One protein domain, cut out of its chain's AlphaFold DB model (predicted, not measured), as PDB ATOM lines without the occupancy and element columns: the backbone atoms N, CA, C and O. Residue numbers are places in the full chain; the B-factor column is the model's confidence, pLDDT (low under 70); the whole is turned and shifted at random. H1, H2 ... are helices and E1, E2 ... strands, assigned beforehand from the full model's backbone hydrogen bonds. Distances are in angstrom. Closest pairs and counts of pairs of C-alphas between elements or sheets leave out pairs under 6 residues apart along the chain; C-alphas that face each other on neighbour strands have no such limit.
ATOM      1  N   ALA A 248      54.527  34.103 -12.036       64.88
ATOM      2  CA  ALA A 248      54.588  32.776 -11.417       64.88
ATOM      3  C   ALA A 248      53.192  32.214 -11.095       64.88
ATOM      4  O   ALA A 248      52.912  31.073 -11.453       64.88
ATOM      5  N   GLU A 249      52.304  33.014 -10.502       69.12
ATOM      6  CA  GLU A 249      50.914  32.625 -10.229       69.12
ATOM      7  C   GLU A 249      50.121  32.392 -11.521       69.12
ATOM      8  O   GLU A 249      49.383  31.417 -11.605       69.12
ATOM      9  N   ILE A 250      50.318  33.216 -12.560       70.00
ATOM     10  CA  ILE A 250      49.703  33.000 -13.884       70.00
ATOM     11  C   ILE A 250      50.163  31.663 -14.474       70.00
ATOM     12  O   ILE A 250      49.360  30.919 -15.032       70.00
ATOM     13  N   ARG A 251      51.460  31.345 -14.377       68.94
ATOM     14  CA  ARG A 251      52.001  30.075 -14.878       68.94
ATOM     15  C   ARG A 251      51.491  28.877 -14.086       68.94
ATOM     16  O   ARG A 251      51.164  27.880 -14.712       68.94
ATOM     17  N   ALA A 252      51.392  28.984 -12.763       65.56
ATOM     18  CA  ALA A 252      50.857  27.922 -11.915       65.56
ATOM     19  C   ALA A 252      49.354  27.689 -12.155       65.56
ATOM     20  O   ALA A 252      48.917  26.547 -12.234       65.56
ATOM     21  N   ASP A 253      48.563  28.751 -12.349       63.41
ATOM     22  CA  ASP A 253      47.130  28.640 -12.681       63.41
ATOM     23  C   ASP A 253      46.889  27.976 -14.048       63.41
ATOM     24  O   ASP A 253      45.861  27.341 -14.284       63.41
ATOM     25  N   ARG A 254      47.869  28.053 -14.958       65.44
ATOM     26  CA  ARG A 254      47.789  27.365 -16.252       65.44
ATOM     27  C   ARG A 254      47.853  25.843 -16.119       65.44
ATOM     28  O   ARG A 254      47.523  25.167 -17.098       65.44
ATOM     29  N   ASP A 255      48.217  25.287 -14.969       58.00
ATOM     30  CA  ASP A 255      48.247  23.842 -14.764       58.00
ATOM     31  C   ASP A 255      46.821  23.272 -14.622       58.00
ATOM     32  O   ASP A 255      45.973  23.777 -13.892       58.00
ATOM     33  N   GLY A 256      46.511  22.207 -15.371       65.19
ATOM     34  CA  GLY A 256      45.178  21.590 -15.385       65.19
ATOM     35  C   GLY A 256      44.281  22.064 -16.537       65.19
ATOM     36  O   GLY A 256      44.648  21.937 -17.707       65.19
ATOM     37  N   PHE A 257      43.071  22.548 -16.226       66.94
ATOM     38  CA  PHE A 257      41.995  22.775 -17.209       66.94
ATOM     39  C   PHE A 257      42.364  23.788 -18.308       66.94
ATOM     40  O   PHE A 257      42.094  23.542 -19.486       66.94
ATOM     41  N   VAL A 258      43.047  24.883 -17.953       67.31
ATOM     42  CA  VAL A 258      43.495  25.917 -18.908       67.31
ATOM     43  C   VAL A 258      44.479  25.341 -19.925       67.31
ATOM     44  O   VAL A 258      44.336  25.575 -21.127       67.31
ATOM     45  N   THR A 259      45.444  24.527 -19.482       72.00
ATOM     46  CA  THR A 259      46.377  23.839 -20.388       72.00
ATOM     47  C   THR A 259      45.656  22.881 -21.332       72.00
ATOM     48  O   THR A 259      46.007  22.818 -22.513       72.00
ATOM     49  N   THR A 260      44.628  22.166 -20.867       73.62
ATOM     50  CA  THR A 260      43.840  21.270 -21.725       73.62
ATOM     51  C   THR A 260      43.124  22.039 -22.835       73.62
ATOM     52  O   THR A 260      43.284  21.689 -24.006       73.62
ATOM     53  N   ILE A 261      42.411  23.121 -22.504       73.75
ATOM     54  CA  ILE A 261      41.743  23.975 -23.503       73.75
ATOM     55  C   ILE A 261      42.761  24.580 -24.469       73.75
ATOM     56  O   ILE A 261      42.566  24.547 -25.682       73.75
ATOM     57  N   ARG A 262      43.900  25.060 -23.961       76.19
ATOM     58  CA  ARG A 262      44.956  25.631 -24.800       76.19
ATOM     59  C   ARG A 262      45.518  24.619 -25.800       76.19
ATOM     60  O   ARG A 262      45.761  24.991 -26.942       76.19
ATOM     61  N   ARG A 263      45.724  23.358 -25.404       79.81
ATOM     62  CA  ARG A 263      46.188  22.298 -26.319       79.81
ATOM     63  C   ARG A 263      45.152  21.989 -27.398       79.81
ATOM     64  O   ARG A 263      45.525  21.816 -28.552       79.81
ATOM     65  N   LEU A 264      43.873  21.953 -27.027       78.81
ATOM     66  CA  LEU A 264      42.779  21.680 -27.961       78.81
ATOM     67  C   LEU A 264      42.570  22.819 -28.963       78.81
ATOM     68  O   LEU A 264      42.381  22.565 -30.148       78.81
ATOM     69  N   CYS A 265      42.615  24.069 -28.500       75.69
ATOM     70  CA  CYS A 265      42.299  25.234 -29.325       75.69
ATOM     71  C   CYS A 265      43.522  25.853 -30.009       75.69
ATOM     72  O   CYS A 265      43.353  26.556 -30.999       75.69
ATOM     73  N   SER A 266      44.736  25.617 -29.493       81.56
ATOM     74  CA  SER A 266      46.003  26.192 -29.979       81.56
ATOM     75  C   SER A 266      45.874  27.672 -30.380       81.56
ATOM     76  O   SER A 266      46.112  28.024 -31.538       81.56
ATOM     77  N   PRO A 267      45.453  28.546 -29.445       83.38
ATOM     78  CA  PRO A 267      45.055  29.906 -29.773       83.38
ATOM     79  C   PRO A 267      46.234  30.718 -30.311       83.38
ATOM     80  O   PRO A 267      47.357  30.651 -29.802       83.38
ATOM     81  N   VAL A 268      45.954  31.530 -31.327       85.69
ATOM     82  CA  VAL A 268      46.879  32.524 -31.865       85.69
ATOM     83  C   VAL A 268      46.187  33.874 -31.813       85.69
ATOM     84  O   VAL A 268      45.086  34.025 -32.335       85.69
ATOM     85  N   TYR A 269      46.842  34.851 -31.194       88.81
ATOM     86  CA  TYR A 269      46.322  36.211 -31.096       88.81
ATOM     87  C   TYR A 269      47.015  37.115 -32.102       88.81
ATOM     88  O   TYR A 269      48.214  36.968 -32.365       88.81
ATOM     89  N   TYR A 270      46.256  38.075 -32.607       90.62
ATOM     90  CA  TYR A 270      46.740  39.155 -33.445       90.62
ATOM     91  C   TYR A 270      46.214  40.477 -32.895       90.62
ATOM     92  O   TYR A 270      45.135  40.529 -32.304       90.62
ATOM     93  N   SER A 271      46.978  41.542 -33.091       90.62
ATOM     94  CA  SER A 271      46.579  42.906 -32.756       90.62
ATOM     95  C   SER A 271      47.016  43.863 -33.858       90.62
ATOM     96  O   SER A 271      47.940  43.572 -34.618       90.62
ATOM     97  N   THR A 272      46.338  45.002 -33.953       90.12
ATOM     98  CA  THR A 272      46.592  46.010 -34.987       90.12
ATOM     99  C   THR A 272      47.362  47.176 -34.384       90.12
ATOM    100  O   THR A 272      46.935  47.754 -33.388       90.12
ATOM    101  N   LEU A 273      48.512  47.512 -34.965       86.69
ATOM    102  CA  LEU A 273      49.311  48.677 -34.590       86.69
ATOM    103  C   LEU A 273      48.601  49.981 -34.989       86.69
ATOM    104  O   LEU A 273      47.709  49.993 -35.835       86.69
ATOM    105  N   ALA A 274      49.050  51.109 -34.433       82.75
ATOM    106  CA  ALA A 274      48.489  52.433 -34.732       82.75
ATOM    107  C   ALA A 274      48.574  52.831 -36.222       82.75
ATOM    108  O   ALA A 274      47.793  53.658 -36.680       82.75
ATOM    109  N   ASP A 275      49.502  52.240 -36.978       87.00
ATOM    110  CA  ASP A 275      49.660  52.441 -38.424       87.00
ATOM    111  C   ASP A 275      48.801  51.484 -39.279       87.00
ATOM    112  O   ASP A 275      48.925  51.465 -40.502       87.00
ATOM    113  N   GLY A 276      47.938  50.681 -38.648       88.50
ATOM    114  CA  GLY A 276      47.043  49.732 -39.310       88.50
ATOM    115  C   GLY A 276      47.660  48.363 -39.608       88.50
ATOM    116  O   GLY A 276      46.954  47.478 -40.091       88.50
ATOM    117  N   ARG A 277      48.949  48.133 -39.319       92.38
ATOM    118  CA  ARG A 277      49.571  46.816 -39.534       92.38
ATOM    119  C   ARG A 277      49.120  45.803 -38.488       92.38
ATOM    120  O   ARG A 277      49.148  46.078 -37.292       92.38
ATOM    121  N   ILE A 278      48.793  44.596 -38.940       93.06
ATOM    122  CA  ILE A 278      48.465  43.464 -38.068       93.06
ATOM    123  C   ILE A 278      49.758  42.760 -37.647       93.06
ATOM    124  O   ILE A 278      50.581  42.392 -38.487       93.06
ATOM    125  N   VAL A 279      49.927  42.545 -36.344       91.81
ATOM    126  CA  VAL A 279      51.057  41.830 -35.744       91.81
ATOM    127  C   VAL A 279      50.569  40.673 -34.882       91.81
ATOM    128  O   VAL A 279      49.472  40.702 -34.328       91.81
ATOM    129  N   LYS A 280      51.391  39.629 -34.765       92.69
ATOM    130  CA  LYS A 280      51.116  38.500 -33.871       92.69
ATOM    131  C   LYS A 280      51.310  38.932 -32.415       92.69
ATOM    132  O   LYS A 280      52.299  39.579 -32.090       92.69
ATOM    133  N   GLY A 281      50.404  38.516 -31.535       89.44
ATOM    134  CA  GLY A 281      50.405  38.876 -30.117       89.44
ATOM    135  C   GLY A 281      49.641  40.168 -29.832       89.44
ATOM    136  O   GLY A 281      48.748  40.550 -30.587       89.44
ATOM    137  N   PHE A 282      49.985  40.830 -28.727       88.81
ATOM    138  CA  PHE A 282      49.231  41.958 -28.162       88.81
ATOM    139  C   PHE A 282      49.947  43.315 -28.292       88.81
ATOM    140  O   PHE A 282      49.602  44.264 -27.593       88.81
ATOM    141  N   ASP A 283      50.960  43.431 -29.154       85.69
ATOM    142  CA  ASP A 283      51.748  44.666 -29.293       85.69
ATOM    143  C   ASP A 283      50.942  45.860 -29.825       85.69
ATOM    144  O   ASP A 283      51.276  47.004 -29.521       85.69
ATOM    145  N   GLY A 284      49.862  45.605 -30.569       85.12
ATOM    146  CA  GLY A 284      48.909  46.622 -31.012       85.12
ATOM    147  C   GLY A 284      47.876  47.031 -29.960       85.12
ATOM    148  O   GLY A 284      47.125  47.973 -30.190       85.12
ATOM    149  N   VAL A 285      47.819  46.364 -28.802       84.75
ATOM    150  CA  VAL A 285      46.905  46.763 -27.723       84.75
ATOM    151  C   VAL A 285      47.387  48.096 -27.139       84.75
ATOM    152  O   VAL A 285      48.521  48.159 -26.646       84.75
ATOM    153  N   PRO A 286      46.559  49.162 -27.151       77.12
ATOM    154  CA  PRO A 286      46.931  50.447 -26.582       77.12
ATOM    155  C   PRO A 286      47.337  50.286 -25.121       77.12
ATOM    156  O   PRO A 286      46.564  49.825 -24.284       77.12
ATOM    157  N   ARG A 287      48.577  50.652 -24.804       70.88
ATOM    158  CA  ARG A 287      49.058  50.618 -23.423       70.88
ATOM    159  C   ARG A 287      48.701  51.930 -22.742       70.88
ATOM    160  O   ARG A 287      48.811  52.984 -23.381       70.88
ATOM    161  N   PRO A 288      48.367  51.904 -21.443       56.78
ATOM    162  CA  PRO A 288      48.384  53.117 -20.649       56.78
ATOM    163  C   PRO A 288      49.773  53.766 -20.796       56.78
ATOM    164  O   PRO A 288      50.767  53.194 -20.362       56.78
ATOM    165  N   GLY A 289      49.869  54.893 -21.512       52.94
ATOM    166  CA  GLY A 289      51.127  55.638 -21.678       52.94
ATOM    167  C   GLY A 289      51.810  55.644 -23.058       52.94
ATOM    168  O   GLY A 289      52.937  56.123 -23.140       52.94
ATOM    169  N   ALA A 290      51.177  55.218 -24.159       36.72
ATOM    170  CA  ALA A 290      51.714  55.464 -25.510       36.72
ATOM    171  C   ALA A 290      50.750  56.320 -26.355       36.72
ATOM    172  O   ALA A 290      49.876  55.791 -27.031       36.72
ATOM    173  N   GLY A 291      50.902  57.652 -26.309       39.25
ATOM    174  CA  GLY A 291      50.290  58.553 -27.301       39.25
ATOM    175  C   GLY A 291      49.013  59.318 -26.914       39.25
ATOM    176  O   GLY A 291      48.333  59.799 -27.810       39.25
ATOM    177  N   GLY A 292      48.702  59.496 -25.621       36.84
ATOM    178  CA  GLY A 292      47.734  60.523 -25.181       36.84
ATOM    179  C   GLY A 292      46.429  60.057 -24.520       36.84
ATOM    180  O   GLY A 292      45.600  60.902 -24.208       36.84
ATOM    181  N   ALA A 293      46.237  58.767 -24.236       44.09
ATOM    182  CA  ALA A 293      45.015  58.275 -23.579       44.09
ATOM    183  C   ALA A 293      45.312  57.137 -22.587       44.09
ATOM    184  O   ALA A 293      44.913  55.994 -22.786       44.09
ATOM    185  N   GLY A 294      46.074  57.422 -21.528       52.31
ATOM    186  CA  GLY A 294      46.398  56.444 -20.485       52.31
ATOM    187  C   GLY A 294      45.220  56.150 -19.552       52.31
ATOM    188  O   GLY A 294      45.278  56.496 -18.378       52.31
ATOM    189  N   GLY A 295      44.149  55.561 -20.085       65.06
ATOM    190  CA  GLY A 295      42.940  55.175 -19.358       65.06
ATOM    191  C   GLY A 295      42.687  53.663 -19.400       65.06
ATOM    192  O   GLY A 295      43.399  52.933 -20.094       65.06
ATOM    193  N   PRO A 296      41.689  53.165 -18.654       76.94
ATOM    194  CA  PRO A 296      41.214  51.791 -18.807       76.94
ATOM    195  C   PRO A 296      40.748  51.533 -20.245       76.94
ATOM    196  O   PRO A 296      40.321  52.463 -20.929       76.94
ATOM    197  N   LEU A 297      40.797  50.271 -20.678       86.19
ATOM    198  CA  LEU A 297      40.291  49.821 -21.975       86.19
ATOM    199  C   LEU A 297      38.940  49.123 -21.824       86.19
ATOM    200  O   LEU A 297      38.701  48.424 -20.836       86.19
ATOM    201  N   LEU A 298      38.092  49.257 -22.841       88.56
ATOM    202  CA  LEU A 298      36.896  48.442 -22.993       88.56
ATOM    203  C   LEU A 298      37.133  47.443 -24.120       88.56
ATOM    204  O   LEU A 298      37.187  47.813 -25.291       88.56
ATOM    205  N   PHE A 299      37.254  46.175 -23.757       88.12
ATOM    206  CA  PHE A 299      37.298  45.068 -24.696       88.12
ATOM    207  C   PHE A 299      35.869  44.638 -25.007       88.12
ATOM    208  O   PHE A 299      35.139  44.189 -24.124       88.12
ATOM    209  N   ILE A 300      35.476  44.778 -26.264       86.38
ATOM    210  CA  ILE A 300      34.260  44.205 -26.821       86.38
ATOM    211  C   ILE A 300      34.674  42.906 -27.492       86.38
ATOM    212  O   ILE A 300      35.542  42.906 -28.362       86.38
ATOM    213  N   ALA A 301      34.071  41.798 -27.088       83.50
ATOM    214  CA  ALA A 301      34.393  40.489 -27.630       83.50
ATOM    215  C   ALA A 301      33.146  39.775 -28.147       83.50
ATOM    216  O   ALA A 301      32.024  40.025 -27.707       83.50
ATOM    217  N   ASN A 302      33.362  38.861 -29.088       79.81
ATOM    218  CA  ASN A 302      32.386  37.849 -29.455       79.81
ATOM    219  C   ASN A 302      32.767  36.555 -28.710       79.81
ATOM    220  O   ASN A 302      33.944  36.279 -28.512       79.81
ATOM    221  N   HIS A 303      31.797  35.782 -28.228       76.88
ATOM    222  CA  HIS A 303      32.085  34.449 -27.695       76.88
ATOM    223  C   HIS A 303      32.128  33.468 -28.873       76.88
ATOM    224  O   HIS A 303      31.102  33.256 -29.520       76.88
ATOM    225  N   GLN A 304      33.281  32.859 -29.164       66.19
ATOM    226  CA  GLN A 304      33.374  31.840 -30.225       66.19
ATOM    227  C   GLN A 304      33.315  30.406 -29.700       66.19
ATOM    228  O   GLN A 304      32.865  29.511 -30.409       66.19
ATOM    229  N   LEU A 305      33.748  30.174 -28.460       66.31
ATOM    230  CA  LEU A 305      33.925  28.827 -27.907       66.31
ATOM    231  C   LEU A 305      33.225  28.657 -26.555       66.31
ATOM    232  O   LEU A 305      33.831  28.166 -25.611       66.31
ATOM    233  N   PHE A 306      31.970  29.105 -26.425       65.75
ATOM    234  CA  PHE A 306      31.265  29.123 -25.129       65.75
ATOM    235  C   PHE A 306      32.089  29.819 -24.029       65.75
ATOM    236  O   PHE A 306      32.219  29.311 -22.917       65.75
ATOM    237  N   ALA A 307      32.696  30.958 -24.376       67.56
ATOM    238  CA  ALA A 307      33.648  31.703 -23.548       67.56
ATOM    239  C   ALA A 307      35.021  31.046 -23.316       67.56
ATOM    240  O   ALA A 307      35.830  31.604 -22.576       67.56
ATOM    241  N   ALA A 308      35.337  29.912 -23.953       66.94
ATOM    242  CA  ALA A 308      36.629  29.253 -23.763       66.94
ATOM    243  C   ALA A 308      37.837  29.979 -24.360       66.94
ATOM    244  O   ALA A 308      38.956  29.829 -23.875       66.94
ATOM    245  N   ASP A 309      37.587  30.824 -25.351       71.94
ATOM    246  CA  ASP A 309      38.523  31.803 -25.896       71.94
ATOM    247  C   ASP A 309      39.035  32.788 -24.832       71.94
ATOM    248  O   ASP A 309      40.221  33.122 -24.800       71.94
ATOM    249  N   MET A 310      38.169  33.196 -23.902       75.31
ATOM    250  CA  MET A 310      38.552  34.042 -22.774       75.31
ATOM    251  C   MET A 310      39.566  33.347 -21.852       75.31
ATOM    252  O   MET A 310      40.495  33.998 -21.369       75.31
ATOM    253  N   TYR A 311      39.419  32.031 -21.636       71.50
ATOM    254  CA  TYR A 311      40.251  31.259 -20.698       71.50
ATOM    255  C   TYR A 311      41.713  31.177 -21.119       71.50
ATOM    256  O   TYR A 311      42.585  31.000 -20.275       71.50
ATOM    257  N   THR A 312      41.998  31.303 -22.412       77.69
ATOM    258  CA  THR A 312      43.374  31.343 -22.904       77.69
ATOM    259  C   THR A 312      43.851  32.773 -23.127       77.69
ATOM    260  O   THR A 312      45.020  33.062 -22.890       77.69
ATOM    261  N   MET A 313      42.960  33.679 -23.548       84.44
ATOM    262  CA  MET A 313      43.331  35.053 -23.886       84.44
ATOM    263  C   MET A 313      43.701  35.886 -22.657       84.44
ATOM    264  O   MET A 313      44.706  36.589 -22.702       84.44
ATOM    265  N   ILE A 314      42.908  35.842 -21.577       83.06
ATOM    266  CA  ILE A 314      43.138  36.697 -20.399       83.06
ATOM    267  C   ILE A 314      44.524  36.462 -19.774       83.06
ATOM    268  O   ILE A 314      45.237  37.452 -19.595       83.06
ATOM    269  N   PRO A 315      44.951  35.214 -19.490       78.81
ATOM    270  CA  PRO A 315      46.279  34.957 -18.935       78.81
ATOM    271  C   PRO A 315      47.403  35.439 -19.862       78.81
ATOM    272  O   PRO A 315      48.319  36.124 -19.412       78.81
ATOM    273  N   ASP A 316      47.309  35.138 -21.164       82.75
ATOM    274  CA  ASP A 316      48.335  35.504 -22.149       82.75
ATOM    275  C   ASP A 316      48.423  37.027 -22.346       82.75
ATOM    276  O   ASP A 316      49.514  37.590 -22.459       82.75
ATOM    277  N   MET A 317      47.280  37.716 -22.366       84.31
ATOM    278  CA  MET A 317      47.235  39.171 -22.482       84.31
ATOM    279  C   MET A 317      47.748  39.837 -21.211       84.31
ATOM    280  O   MET A 317      48.487  40.818 -21.295       84.31
ATOM    281  N   LEU A 318      47.389  39.317 -20.040       79.38
ATOM    282  CA  LEU A 318      47.879  39.826 -18.769       79.38
ATOM    283  C   LEU A 318      49.398  39.670 -18.656       79.38
ATOM    284  O   LEU A 318      50.071  40.619 -18.257       79.38
ATOM    285  N   GLU A 319      49.944  38.526 -19.063       76.62
ATOM    286  CA  GLU A 319      51.388  38.288 -19.100       76.62
ATOM    287  C   GLU A 319      52.093  39.236 -20.091       76.62
ATOM    288  O   GLU A 319      53.093  39.865 -19.744       76.62
ATOM    289  N   ALA A 320      51.544  39.414 -21.299       79.19
ATOM    290  CA  ALA A 320      52.174  40.214 -22.354       79.19
ATOM    291  C   ALA A 320      52.037  41.737 -22.165       79.19
ATOM    292  O   ALA A 320      52.961  42.501 -22.449       79.19
ATOM    293  N   THR A 321      50.867  42.202 -21.727       76.38
ATOM    294  CA  THR A 321      50.511  43.634 -21.685       76.38
ATOM    295  C   THR A 321      50.428  44.173 -20.269       76.38
ATOM    296  O   THR A 321      50.595  45.371 -20.033       76.38
ATOM    297  N   GLY A 322      50.152  43.294 -19.309       73.75
ATOM    298  CA  GLY A 322      49.844  43.694 -17.958       73.75
ATOM    299  C   GLY A 322      48.440  44.186 -17.685       73.75
ATOM    300  O   GLY A 322      48.164  44.675 -16.588       73.75
ATOM    301  N   ILE A 323      47.575  44.086 -18.680       79.12
ATOM    302  CA  ILE A 323      46.191  44.498 -18.591       79.12
ATOM    303  C   ILE A 323      45.382  43.270 -18.188       79.12
ATOM    304  O   ILE A 323      45.372  42.270 -18.899       79.12
ATOM    305  N   LEU A 324      44.704  43.355 -17.041       81.75
ATOM    306  CA  LEU A 324      43.684  42.386 -16.649       81.75
ATOM    307  C   LEU A 324      42.323  42.934 -17.079       81.75
ATOM    308  O   LEU A 324      41.835  43.877 -16.449       81.75
ATOM    309  N   PRO A 325      41.710  42.385 -18.133       85.44
ATOM    310  CA  PRO A 325      40.351  42.733 -18.488       85.44
ATOM    311  C   PRO A 325      39.387  42.051 -17.509       85.44
ATOM    312  O   PRO A 325      39.237  40.832 -17.486       85.44
ATOM    313  N   ARG A 326      38.723  42.842 -16.672       86.06
ATOM    314  CA  ARG A 326      37.735  42.345 -15.714       86.06
ATOM    315  C   ARG A 326      36.452  42.008 -16.479       86.06
ATOM    316  O   ARG A 326      35.795  42.904 -17.009       86.06
ATOM    317  N   GLY A 327      36.120  40.721 -16.577       86.25
ATOM    318  CA  GLY A 327      34.920  40.256 -17.279       86.25
ATOM    319  C   GLY A 327      33.629  40.648 -16.557       86.25
ATOM    320  O   GLY A 327      33.545  40.556 -15.333       86.25
ATOM    321  N   LEU A 328      32.610  41.060 -17.312       84.00
ATOM    322  CA  LEU A 328      31.251  41.247 -16.803       84.00
ATOM    323  C   LEU A 328      30.432  39.975 -17.056       84.00
ATOM    324  O   LEU A 328      30.075  39.685 -18.196       84.00
ATOM    325  N   ALA A 329      30.137  39.211 -16.002       78.00
ATOM    326  CA  ALA A 329      29.457  37.920 -16.109       78.00
ATOM    327  C   ALA A 329      28.011  37.977 -15.592       78.00
ATOM    328  O   ALA A 329      27.696  38.671 -14.625       78.00
ATOM    329  N   HIS A 330      27.110  37.228 -16.231       74.56
ATOM    330  CA  HIS A 330      25.716  37.134 -15.796       74.56
ATOM    331  C   HIS A 330      25.586  36.232 -14.549       74.56
ATOM    332  O   HIS A 330      26.155  35.142 -14.558       74.56
ATOM    333  N   PRO A 331      24.795  36.587 -13.515       65.25
ATOM    334  CA  PRO A 331      24.691  35.792 -12.282       65.25
ATOM    335  C   PRO A 331      24.304  34.317 -12.468       65.25
ATOM    336  O   PRO A 331      24.783  33.441 -11.749       65.25
ATOM    337  N   ALA A 332      23.491  34.018 -13.486       63.88
ATOM    338  CA  ALA A 332      23.082  32.650 -13.826       63.88
ATOM    339  C   ALA A 332      24.252  31.699 -14.155       63.88
ATOM    340  O   ALA A 332      24.099  30.487 -14.050       63.88
ATOM    341  N   VAL A 333      25.418  32.241 -14.524       60.22
ATOM    342  CA  VAL A 333      26.650  31.480 -14.783       60.22
ATOM    343  C   VAL A 333      27.118  30.718 -13.530       60.22
ATOM    344  O   VAL A 333      27.667  29.627 -13.651       60.22
ATOM    345  N   PHE A 334      26.833  31.245 -12.334       53.72
ATOM    346  CA  PHE A 334      27.302  30.700 -11.054       53.72
ATOM    347  C   PHE A 334      26.236  29.926 -10.282       53.72
ATOM    348  O   PHE A 334      26.565  28.985  -9.563       53.72
ATOM    349  N   ALA A 335      24.954  30.229 -10.500       50.84
ATOM    350  CA  ALA A 335      23.847  29.494  -9.882       50.84
ATOM    351  C   ALA A 335      23.883  27.978 -10.189       50.84
ATOM    352  O   ALA A 335      23.433  27.167  -9.383       50.84
ATOM    353  N   GLY A 336      24.455  27.578 -11.332       41.81
ATOM    354  CA  GLY A 336      24.648  26.170 -11.689       41.81
ATOM    355  C   GLY A 336      25.813  25.469 -10.974       41.81
ATOM    356  O   GLY A 336      25.779  24.249 -10.854       41.81
ATOM    357  N   GLN A 388      32.568  22.350 -15.011       39.53
ATOM    358  CA  GLN A 388      31.762  23.488 -14.552       39.53
ATOM    359  C   GLN A 388      32.368  24.155 -13.305       39.53
ATOM    360  O   GLN A 388      32.342  25.378 -13.185       39.53
ATOM    361  N   ALA A 389      32.995  23.361 -12.428       44.78
ATOM    362  CA  ALA A 389      33.771  23.857 -11.293       44.78
ATOM    363  C   ALA A 389      35.017  24.646 -11.744       44.78
ATOM    364  O   ALA A 389      35.310  25.696 -11.176       44.78
ATOM    365  N   GLY A 390      35.701  24.199 -12.806       52.91
ATOM    366  CA  GLY A 390      36.834  24.926 -13.390       52.91
ATOM    367  C   GLY A 390      36.448  26.283 -13.993       52.91
ATOM    368  O   GLY A 390      37.195  27.248 -13.866       52.91
ATOM    369  N   PHE A 391      35.259  26.389 -14.593       55.16
ATOM    370  CA  PHE A 391      34.773  27.639 -15.187       55.16
ATOM    371  C   PHE A 391      34.450  28.719 -14.145       55.16
ATOM    372  O   PHE A 391      34.918  29.853 -14.267       55.16
ATOM    373  N   ALA A 392      33.693  28.366 -13.101       56.06
ATOM    374  CA  ALA A 392      33.388  29.283 -12.003       56.06
ATOM    375  C   ALA A 392      34.667  29.705 -11.263       56.06
ATOM    376  O   ALA A 392      34.878  30.895 -11.033       56.06
ATOM    377  N   SER A 393      35.562  28.744 -10.999       55.91
ATOM    378  CA  SER A 393      36.857  29.002 -10.366       55.91
ATOM    379  C   SER A 393      37.706  29.996 -11.149       55.91
ATOM    380  O   SER A 393      38.429  30.752 -10.526       55.91
ATOM    381  N   LEU A 394      37.637  30.024 -12.483       57.94
ATOM    382  CA  LEU A 394      38.496  30.878 -13.307       57.94
ATOM    383  C   LEU A 394      37.925  32.288 -13.521       57.94
ATOM    384  O   LEU A 394      38.671  33.269 -13.556       57.94
ATOM    385  N   LEU A 395      36.597  32.414 -13.617       62.44
ATOM    386  CA  LEU A 395      35.930  33.715 -13.527       62.44
ATOM    387  C   LEU A 395      36.200  34.371 -12.173       62.44
ATOM    388  O   LEU A 395      36.459  35.573 -12.112       62.44
ATOM    389  N   GLU A 396      36.198  33.568 -11.109       63.38
ATOM    390  CA  GLU A 396      36.756  33.973  -9.832       63.38
ATOM    391  C   GLU A 396      38.237  34.307 -10.015       63.38
ATOM    392  O   GLU A 396      38.563  35.462  -9.831       63.38
ATOM    393  N   THR A 397      39.128  33.432 -10.478       67.62
ATOM    394  CA  THR A 397      40.576  33.708 -10.615       67.62
ATOM    395  C   THR A 397      40.921  35.042 -11.285       67.62
ATOM    396  O   THR A 397      41.841  35.707 -10.839       67.62
ATOM    397  N   TYR A 398      40.203  35.486 -12.317       73.19
ATOM    398  CA  TYR A 398      40.529  36.733 -13.034       73.19
ATOM    399  C   TYR A 398      39.624  37.921 -12.676       73.19
ATOM    400  O   TYR A 398      39.603  38.955 -13.352       73.19
ATOM    401  N   GLY A 399      38.892  37.799 -11.570       77.81
ATOM    402  CA  GLY A 399      38.121  38.880 -10.975       77.81
ATOM    403  C   GLY A 399      36.906  39.289 -11.789       77.81
ATOM    404  O   GLY A 399      36.542  40.463 -11.766       77.81
ATOM    405  N   ALA A 400      36.254  38.375 -12.498       79.62
ATOM    406  CA  ALA A 400      34.971  38.692 -13.107       79.62
ATOM    407  C   ALA A 400      34.003  39.258 -12.055       79.62
ATOM    408  O   ALA A 400      34.036  38.876 -10.885       79.62
ATOM    409  N   VAL A 401      33.165  40.206 -12.464       79.94
ATOM    410  CA  VAL A 401      32.150  40.810 -11.595       79.94
ATOM    411  C   VAL A 401      30.763  40.614 -12.198       79.94
ATOM    412  O   VAL A 401      30.647  40.484 -13.423       79.94
ATOM    413  N   PRO A 402      29.699  40.629 -11.380       81.25
ATOM    414  CA  PRO A 402      28.342  40.573 -11.888       81.25
ATOM    415  C   PRO A 402      28.076  41.753 -12.824       81.25
ATOM    416  O   PRO A 402      28.374  42.911 -12.507       81.25
ATOM    417  N   VAL A 403      27.520  41.455 -13.995       83.31
ATOM    418  CA  VAL A 403      27.224  42.461 -15.015       83.31
ATOM    419  C   VAL A 403      26.212  43.482 -14.488       83.31
ATOM    420  O   VAL A 403      25.098  43.146 -14.097       83.31
ATOM    421  N   SER A 404      26.607  44.754 -14.473       84.25
ATOM    422  CA  SER A 404      25.719  45.896 -14.238       84.25
ATOM    423  C   SER A 404      26.376  47.185 -14.737       84.25
ATOM    424  O   SER A 404      27.605  47.293 -14.774       84.25
ATOM    425  N   ALA A 405      25.568  48.196 -15.071       82.00
ATOM    426  CA  ALA A 405      26.079  49.518 -15.443       82.00
ATOM    427  C   ALA A 405      26.911  50.147 -14.311       82.00
ATOM    428  O   ALA A 405      27.942  50.772 -14.560       82.00
ATOM    429  N   PHE A 406      26.500  49.930 -13.057       82.12
ATOM    430  CA  PHE A 406      27.233  50.387 -11.878       82.12
ATOM    431  C   PHE A 406      28.597  49.704 -11.750       82.12
ATOM    432  O   PHE A 406      29.596  50.380 -11.498       82.12
ATOM    433  N   ALA A 407      28.660  48.387 -11.963       83.88
ATOM    434  CA  ALA A 407      29.916  47.655 -11.887       83.88
ATOM    435  C   ALA A 407      30.904  48.119 -12.966       83.88
ATOM    436  O   ALA A 407      32.057  48.422 -12.660       83.88
ATOM    437  N   MET A 408      30.428  48.268 -14.206       86.94
ATOM    438  CA  MET A 408      31.223  48.800 -15.314       86.94
ATOM    439  C   MET A 408      31.745  50.210 -15.009       86.94
ATOM    440  O   MET A 408      32.940  50.460 -15.140       86.94
ATOM    441  N   HIS A 409      30.876  51.112 -14.540       83.81
ATOM    442  CA  HIS A 409      31.264  52.468 -14.150       83.81
ATOM    443  C   HIS A 409      32.347  52.464 -13.068       83.81
ATOM    444  O   HIS A 409      33.331  53.187 -13.184       83.81
ATOM    445  N   ARG A 410      32.189  51.656 -12.010       79.94
ATOM    446  CA  ARG A 410      33.173  51.600 -10.920       79.94
ATOM    447  C   ARG A 410      34.521  51.073 -11.382       79.94
ATOM    448  O   ARG A 410      35.515  51.663 -10.988       79.94
ATOM    449  N   LEU A 411      34.547  50.025 -12.207       80.19
ATOM    450  CA  LEU A 411      35.789  49.466 -12.745       80.19
ATOM    451  C   LEU A 411      36.518  50.471 -13.648       80.19
ATOM    452  O   LEU A 411      37.712  50.698 -13.476       80.19
ATOM    453  N   LEU A 412      35.802  51.136 -14.558       81.88
ATOM    454  CA  LEU A 412      36.405  52.154 -15.422       81.88
ATOM    455  C   LEU A 412      36.849  53.389 -14.619       81.88
ATOM    456  O   LEU A 412      37.949  53.897 -14.815       81.88
ATOM    457  N   ALA A 413      36.048  53.850 -13.655       74.62
ATOM    458  CA  ALA A 413      36.434  54.946 -12.763       74.62
ATOM    459  C   ALA A 413      37.654  54.589 -11.898       74.62
ATOM    460  O   ALA A 413      38.517  55.432 -11.672       74.62
ATOM    461  N   SER A 414      37.760  53.330 -11.459       70.56
ATOM    462  CA  SER A 414      38.933  52.798 -10.766       70.56
ATOM    463  C   SER A 414      40.056  52.420 -11.721       70.56
ATOM    464  O   SER A 414      40.990  51.763 -11.270       70.56
ATOM    465  N   GLY A 415      39.981  52.811 -13.000       73.81
ATOM    466  CA  GLY A 415      40.980  52.623 -14.051       73.81
ATOM    467  C   GLY A 415      41.341  51.167 -14.353       73.81
ATOM    468  O   GLY A 415      42.458  50.910 -14.804       73.81
ATOM    469  N   ASP A 416      40.448  50.224 -14.063       78.88
ATOM    470  CA  ASP A 416      40.554  48.834 -14.491       78.88
ATOM    471  C   ASP A 416      39.912  48.660 -15.873       78.88
ATOM    472  O   ASP A 416      38.885  49.261 -16.185       78.88
ATOM    473  N   SER A 417      40.530  47.833 -16.717       85.75
ATOM    474  CA  SER A 417      39.972  47.522 -18.036       85.75
ATOM    475  C   SER A 417      38.838  46.512 -17.910       85.75
ATOM    476  O   SER A 417      38.875  45.637 -17.046       85.75
ATOM    477  N   VAL A 418      37.841  46.618 -18.780       88.94
ATOM    478  CA  VAL A 418      36.615  45.814 -18.734       88.94
ATOM    479  C   VAL A 418      36.509  44.965 -19.995       88.94
ATOM    480  O   VAL A 418      36.788  45.456 -21.085       88.94
ATOM    481  N   LEU A 419      36.082  43.709 -19.852       88.75
ATOM    482  CA  LEU A 419      35.697  42.840 -20.966       88.75
ATOM    483  C   LEU A 419      34.187  42.631 -20.968       88.75
ATOM    484  O   LEU A 419      33.601  42.185 -19.978       88.75
ATOM    485  N   LEU A 420      33.576  42.964 -22.100       87.62
ATOM    486  CA  LEU A 420      32.144  42.931 -22.331       87.62
ATOM    487  C   LEU A 420      31.825  42.125 -23.593       87.62
ATOM    488  O   LEU A 420      32.473  42.262 -24.630       87.62
ATOM    489  N   TYR A 421      30.745  41.355 -23.505       85.81
ATOM    490  CA  TYR A 421      30.113  40.679 -24.630       85.81
ATOM    491  C   TYR A 421      28.755  41.349 -24.882       85.81
ATOM    492  O   TYR A 421      27.856  41.210 -24.046       85.81
ATOM    493  N   PRO A 422      28.594  42.121 -25.970       81.62
ATOM    494  CA  PRO A 422      27.438  43.000 -26.151       81.62
ATOM    495  C   PRO A 422      26.115  42.226 -26.277       81.62
ATOM    496  O   PRO A 422      25.093  42.688 -25.771       81.62
ATOM    497  N   GLY A 423      26.133  41.013 -26.838       76.44
ATOM    498  CA  GLY A 423      24.970  40.128 -26.941       76.44
ATOM    499  C   GLY A 423      24.643  39.340 -25.677       76.44
ATOM    500  O   GLY A 423      23.740  38.496 -25.695       76.44
ATOM    501  N   GLY A 424      25.391  39.557 -24.590       77.38
ATOM    502  CA  GLY A 424      25.231  38.842 -23.330       77.38
ATOM    503  C   GLY A 424      25.302  37.323 -23.501       77.38
ATOM    504  O   GLY A 424      26.105  36.800 -24.272       77.38
ATOM    505  N   ALA A 425      24.425  36.596 -22.804       72.25
ATOM    506  CA  ALA A 425      24.415  35.132 -22.832       72.25
ATOM    507  C   ALA A 425      24.209  34.546 -24.243       72.25
ATOM    508  O   ALA A 425      24.754  33.487 -24.540       72.25
ATOM    509  N   ARG A 426      23.473  35.227 -25.137       78.00
ATOM    510  CA  ARG A 426      23.247  34.754 -26.515       78.00
ATOM    511  C   ARG A 426      24.539  34.736 -27.328       78.00
ATOM    512  O   ARG A 426      24.699  33.879 -28.193       78.00
ATOM    513  N   GLU A 427      25.465  35.644 -27.035       78.25
ATOM    514  CA  GLU A 427      26.752  35.710 -27.721       78.25
ATOM    515  C   GLU A 427      27.493  34.364 -27.606       78.25
ATOM    516  O   GLU A 427      28.136  33.955 -28.566       78.25
ATOM    517  N   ALA A 428      27.325  33.630 -26.493       72.06
ATOM    518  CA  ALA A 428      27.903  32.299 -26.277       72.06
ATOM    519  C   ALA A 428      27.216  31.163 -27.061       72.06
ATOM    520  O   ALA A 428      27.805  30.096 -27.224       72.06
ATOM    521  N   PHE A 429      25.995  31.378 -27.563       76.31
ATOM    522  CA  PHE A 429      25.191  30.388 -28.287       76.31
ATOM    523  C   PHE A 429      24.972  30.820 -29.740       76.31
ATOM    524  O   PHE A 429      23.870  31.199 -30.149       76.31
ATOM    525  N   LYS A 430      26.041  30.755 -30.537       77.94
ATOM    526  CA  LYS A 430      26.003  31.072 -31.968       77.94
ATOM    527  C   LYS A 430      25.209  30.036 -32.757       77.94
ATOM    528  O   LYS A 430      25.386  28.830 -32.585       77.94
ATOM    529  N   ARG A 431      24.357  30.505 -33.671       81.81
ATOM    530  CA  ARG A 431      23.715  29.640 -34.671       81.81
ATOM    531  C   ARG A 431      24.649  29.414 -35.858       81.81
ATOM    532  O   ARG A 431      25.644  30.114 -36.049       81.81
ATOM    533  N   LYS A 432      24.304  28.435 -36.697       79.75
ATOM    534  CA  LYS A 432      25.006  28.191 -37.961       79.75
ATOM    535  C   LYS A 432      25.030  29.480 -38.796       79.75
ATOM    536  O   LYS A 432      23.974  30.030 -39.089       79.75
ATOM    537  N   GLY A 433      26.225  29.934 -39.175       81.31
ATOM    538  CA  GLY A 433      26.432  31.169 -39.945       81.31
ATOM    539  C   GLY A 433      26.691  32.432 -39.114       81.31
ATOM    540  O   GLY A 433      26.997  33.463 -39.697       81.31
ATOM    541  N   GLU A 434      26.633  32.365 -37.780       82.50
ATOM    542  CA  GLU A 434      26.864  33.522 -36.889       82.50
ATOM    543  C   GLU A 434      28.301  33.585 -36.324       82.50
ATOM    544  O   GLU A 434      28.587  34.370 -35.417       82.50
ATOM    545  N   ALA A 435      29.217  32.755 -36.836       76.62
ATOM    546  CA  ALA A 435      30.613  32.730 -36.400       76.62
ATOM    547  C   ALA A 435      31.273  34.109 -36.574       76.62
ATOM    548  O   ALA A 435      31.039  34.794 -37.568       76.62
ATOM    549  N   TYR A 436      32.084  34.510 -35.595       75.88
ATOM    550  CA  TYR A 436      32.823  35.783 -35.540       75.88
ATOM    551  C   TYR A 436      31.985  37.073 -35.533       75.88
ATOM    552  O   TYR A 436      32.537  38.167 -35.450       75.88
ATOM    553  N   GLN A 437      30.654  36.987 -35.538       81.94
ATOM    554  CA  GLN A 437      29.802  38.176 -35.471       81.94
ATOM    555  C   GLN A 437      29.687  38.695 -34.035       81.94
ATOM    556  O   GLN A 437      29.654  37.897 -33.102       81.94
ATOM    557  N   LEU A 438      29.578  40.012 -33.861       83.12
ATOM    558  CA  LEU A 438      29.133  40.638 -32.613       83.12
ATOM    559  C   LEU A 438      27.617  40.827 -32.653       83.12
ATOM    560  O   LEU A 438      27.077  41.250 -33.676       83.12
ATOM    561  N   MET A 439      26.928  40.550 -31.548       82.31
ATOM    562  CA  MET A 439      25.508  40.854 -31.412       82.31
ATOM    563  C   MET A 439      25.346  42.152 -30.625       82.31
ATOM    564  O   MET A 439      25.578  42.201 -29.421       82.31
ATOM    565  N   TRP A 440      24.941  43.219 -31.302       82.38
ATOM    566  CA  TRP A 440      24.748  44.516 -30.660       82.38
ATOM    567  C   TRP A 440      23.362  44.595 -30.004       82.38
ATOM    568  O   TRP A 440      22.373  44.202 -30.631       82.38
ATOM    569  N   PRO A 441      23.256  45.068 -28.749       77.31
ATOM    570  CA  PRO A 441      21.966  45.308 -28.120       77.31
ATOM    571  C   PRO A 441      21.279  46.519 -28.759       77.31
ATOM    572  O   PRO A 441      21.940  47.443 -29.220       77.31
ATOM    573  N   GLU A 442      19.947  46.568 -28.700       70.75
ATOM    574  CA  GLU A 442      19.169  47.710 -29.214       70.75
ATOM    575  C   GLU A 442      19.541  49.042 -28.540       70.75
ATOM    576  O   GLU A 442      19.406  50.110 -29.134       70.75
ATOM    577  N   LYS A 443      20.012  48.984 -27.286       70.81
ATOM    578  CA  LYS A 443      20.533  50.133 -26.542       70.81
ATOM    579  C   LYS A 443      22.003  49.918 -26.203       70.81
ATOM    580  O   LYS A 443      22.348  49.134 -25.322       70.81
ATOM    581  N   GLU A 444      22.867  50.688 -26.847       74.94
ATOM    582  CA  GLU A 444      24.321  50.657 -26.654       74.94
ATOM    583  C   GLU A 444      24.767  51.499 -25.441       74.94
ATOM    584  O   GLU A 444      25.622  52.383 -25.526       74.94
ATOM    585  N   GLU A 445      24.172  51.265 -24.268       75.12
ATOM    586  CA  GLU A 445      24.466  52.064 -23.064       75.12
ATOM    587  C   GLU A 445      25.936  51.969 -22.629       75.12
ATOM    588  O   GLU A 445      26.496  52.926 -22.086       75.12
ATOM    589  N   PHE A 446      26.600  50.854 -22.935       79.38
ATOM    590  CA  PHE A 446      28.026  50.679 -22.671       79.38
ATOM    591  C   PHE A 446      28.912  51.583 -23.544       79.38
ATOM    592  O   PHE A 446      29.986  51.970 -23.092       79.38
ATOM    593  N   VAL A 447      28.469  51.982 -24.745       80.12
ATOM    594  CA  VAL A 447      29.194  52.944 -25.599       80.12
ATOM    595  C   VAL A 447      29.167  54.324 -24.952       80.12
ATOM    596  O   VAL A 447      30.196  54.995 -24.859       80.12
ATOM    597  N   ARG A 448      28.012  54.726 -24.402       80.44
ATOM    598  CA  ARG A 448      27.897  55.967 -23.616       80.44
ATOM    599  C   ARG A 448      28.789  55.927 -22.375       80.44
ATOM    600  O   ARG A 448      29.424  56.926 -22.049       80.44
ATOM    601  N   MET A 449      28.863  54.776 -21.705       82.62
ATOM    602  CA  MET A 449      29.747  54.579 -20.554       82.62
ATOM    603  C   MET A 449      31.230  54.679 -20.943       82.62
ATOM    604  O   MET A 449      31.988  55.375 -20.274       82.62
ATOM    605  N   ALA A 450      31.641  54.041 -22.042       80.25
ATOM    606  CA  ALA A 450      33.011  54.116 -22.547       80.25
ATOM    607  C   ALA A 450      33.407  55.558 -22.897       80.25
ATOM    608  O   ALA A 450      34.471  56.026 -22.493       80.25
ATOM    609  N   ALA A 451      32.513  56.294 -23.567       80.69
ATOM    610  CA  ALA A 451      32.714  57.703 -23.889       80.69
ATOM    611  C   ALA A 451      32.861  58.568 -22.625       80.69
ATOM    612  O   ALA A 451      33.768  59.395 -22.556       80.69
ATOM    613  N   LYS A 452      32.024  58.335 -21.600       79.25
ATOM    614  CA  LYS A 452      32.087  59.043 -20.308       79.25
ATOM    615  C   LYS A 452      33.450  58.900 -19.623       79.25
ATOM    616  O   LYS A 452      33.899  59.836 -18.969       79.25
ATOM    617  N   HIS A 453      34.094  57.743 -19.753       74.38
ATOM    618  CA  HIS A 453      35.390  57.458 -19.129       74.38
ATOM    619  C   HIS A 453      36.584  57.639 -20.075       74.38
ATOM    620  O   HIS A 453      37.701  57.277 -19.708       74.38
ATOM    621  N   HIS A 454      36.367  58.207 -21.270       73.75
ATOM    622  CA  HIS A 454      37.392  58.362 -22.309       73.75
ATOM    623  C   HIS A 454      38.146  57.054 -22.591       73.75
ATOM    624  O   HIS A 454      39.363  57.034 -22.769       73.75
ATOM    625  N   THR A 455      37.407  55.946 -22.590       72.06
ATOM    626  CA  THR A 455      37.937  54.592 -22.691       72.06
ATOM    627  C   THR A 455      38.020  54.162 -24.156       72.06
ATOM    628  O   THR A 455      36.975  54.031 -24.805       72.06
ATOM    629  N   PRO A 456      39.226  53.896 -24.694       75.06
ATOM    630  CA  PRO A 456      39.363  53.295 -26.011       75.06
ATOM    631  C   PRO A 456      38.631  51.954 -26.058       75.06
ATOM    632  O   PRO A 456      38.747  51.127 -25.147       75.06
ATOM    633  N   THR A 457      37.866  51.759 -27.126       76.25
ATOM    634  CA  THR A 457      37.100  50.536 -27.355       76.25
ATOM    635  C   THR A 457      37.860  49.649 -28.331       76.25
ATOM    636  O   THR A 457      38.228  50.099 -29.414       76.25
ATOM    637  N   LEU A 458      38.099  48.399 -27.945       68.88
ATOM    638  CA  LEU A 458      38.738  47.389 -28.781       68.88
ATOM    639  C   LEU A 458      37.703  46.348 -29.182       68.88
ATOM    640  O   LEU A 458      37.078  45.744 -28.317       68.88
ATOM    641  N   THR A 459      37.533  46.137 -30.481       70.38
ATOM    642  CA  THR A 459      36.633  45.127 -31.048       70.38
ATOM    643  C   THR A 459      37.448  44.001 -31.687       70.38
ATOM    644  O   THR A 459      38.590  44.240 -32.086       70.38
TER     645      THR A 459
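What this domain is: This is residues 248 to 336 and 388 to 459 of the 461 residues of the protein "Acyltransferase-like protein" of Monoraphidium neglectum (UniProt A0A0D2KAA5). A small sheet of three short parallel strands, E3, E5 and E4, lies near the middle of a rounded domain, with H6 running along it over one face and H8 beside H6. The first part of H3 lies between the sheet, which it only grazes with residues 310 to 314, and H2, which it touches with residues 308 to 312; H1 is near H3, the small hairpin E1 and E2 lies apart from the sheet, and H4 and H5 lie at the cut. The printed part has 161 residues with eight named helices and five named strands, in the order H1 H2 E1 E2 E3 H3 E4 H4 H5 H6 E5 H7 H8, and its class is mostly helix. The larger sheet has the order E3, E5, E4 and is parallel; E1 and E2 are antiparallel. The whole is compact, with a radius of gyration of the C-alphas of 15.5 A and spans of 40 by 34 by 33 A.

How they stand to each other: In the larger sheet the inner strand E5, residues 418 to 420, is parallel to the edge strand E3, residues 298 to 300, at 21 degrees, and N 299 and O 418 are 2.8 A apart, within hydrogen-bond range. E5 is also parallel to the other edge strand, E4, residues 326 to 329, at 34 degrees, with N 419 and O 326 at 3.0 A. E3, H3 of residues 308 to 321, and E4 form a split strand-helix-strand unit, two parallel strands joined through a helix with E5 between them, and its crossover is right-handed. H6, residues 405 to 413, is on the sheet at a height over the sheet of 9.7 A; it lies over E4 and only just over E5, on which 3 of its C-alphas fall, and it runs along the strands, at 1 degree to E4 on the local plane. H6 and H8, residues 445 to 452, only just touch, with 3 pairs of C-alphas within 8 A, the closest those of His 409 and Met 449 at 6.9 A; they run the same way at a shallow tilt of 24 degrees. H8 only grazes the sheet, with residues 446 to 450. H3 also only grazes it, with residues 310 to 314. With residues 308 to 312 alone H3 touches H2, residues 257 to 265, about perpendicular at 79 degrees; the closest C-alphas, of Arg 262 and Thr 312, are 6.2 A apart. H1, residues 248 to 253, is close to H3 but not clearly touching, the closest C-alphas being those of Ile 250 and Pro 315 at 6.4 A. H5, residues 388 to 397, only grazes the sheet with residues 395 to 396, and is close to H4, residues 332 to 336, but not clearly touching, at 6.3 A between C-alphas 334 and 392. H7, residues 424 to 428, is not on the sheet. The hairpin of E1, residues 270 to 272, and E2, residues 278 to 280, is antiparallel at 146 degrees, with N 279 and O 271 at 2.8 A. Every O i to N i+4 pair is within hydrogen-bond range in H1, H2, H5, H6 and H8; the counts are 7 of 10 in H3, 0 of 1 in H4 and 0 of 1 in H7, where O i to N i+3 pairs within range are 0 of 2 in H4 and 2 of 2 in H7.

Where its parts are: E4 is the longest strand, 9.4 A from first to last C-alpha, and C-alpha 326 stands at (37.735, 42.345, -15.714). H3 measures 20.1 A, H5 14.1 A, H2 12.4 A, H6 12.0 A and H8 10.7 A. H1 begins with C-alpha 248 at (54.588, 32.776, -11.417), and H8 ends with C-alpha 452 at (32.087, 59.043, -20.308).

The domain as a whole: The C-alphas farthest apart, of Asp 275 and Gly 336, are 45.1 A apart. Residues 337 to 387 are not printed, and C-alphas 336 and 388 are 8.1 A apart across the cut. The links E2 to E3 and H7 to H8 are long. The mean pLDDT of the printed part is 75.0; 40 residues are under 70, among them residues 288 to 295, 331 to 336 and 388 to 397.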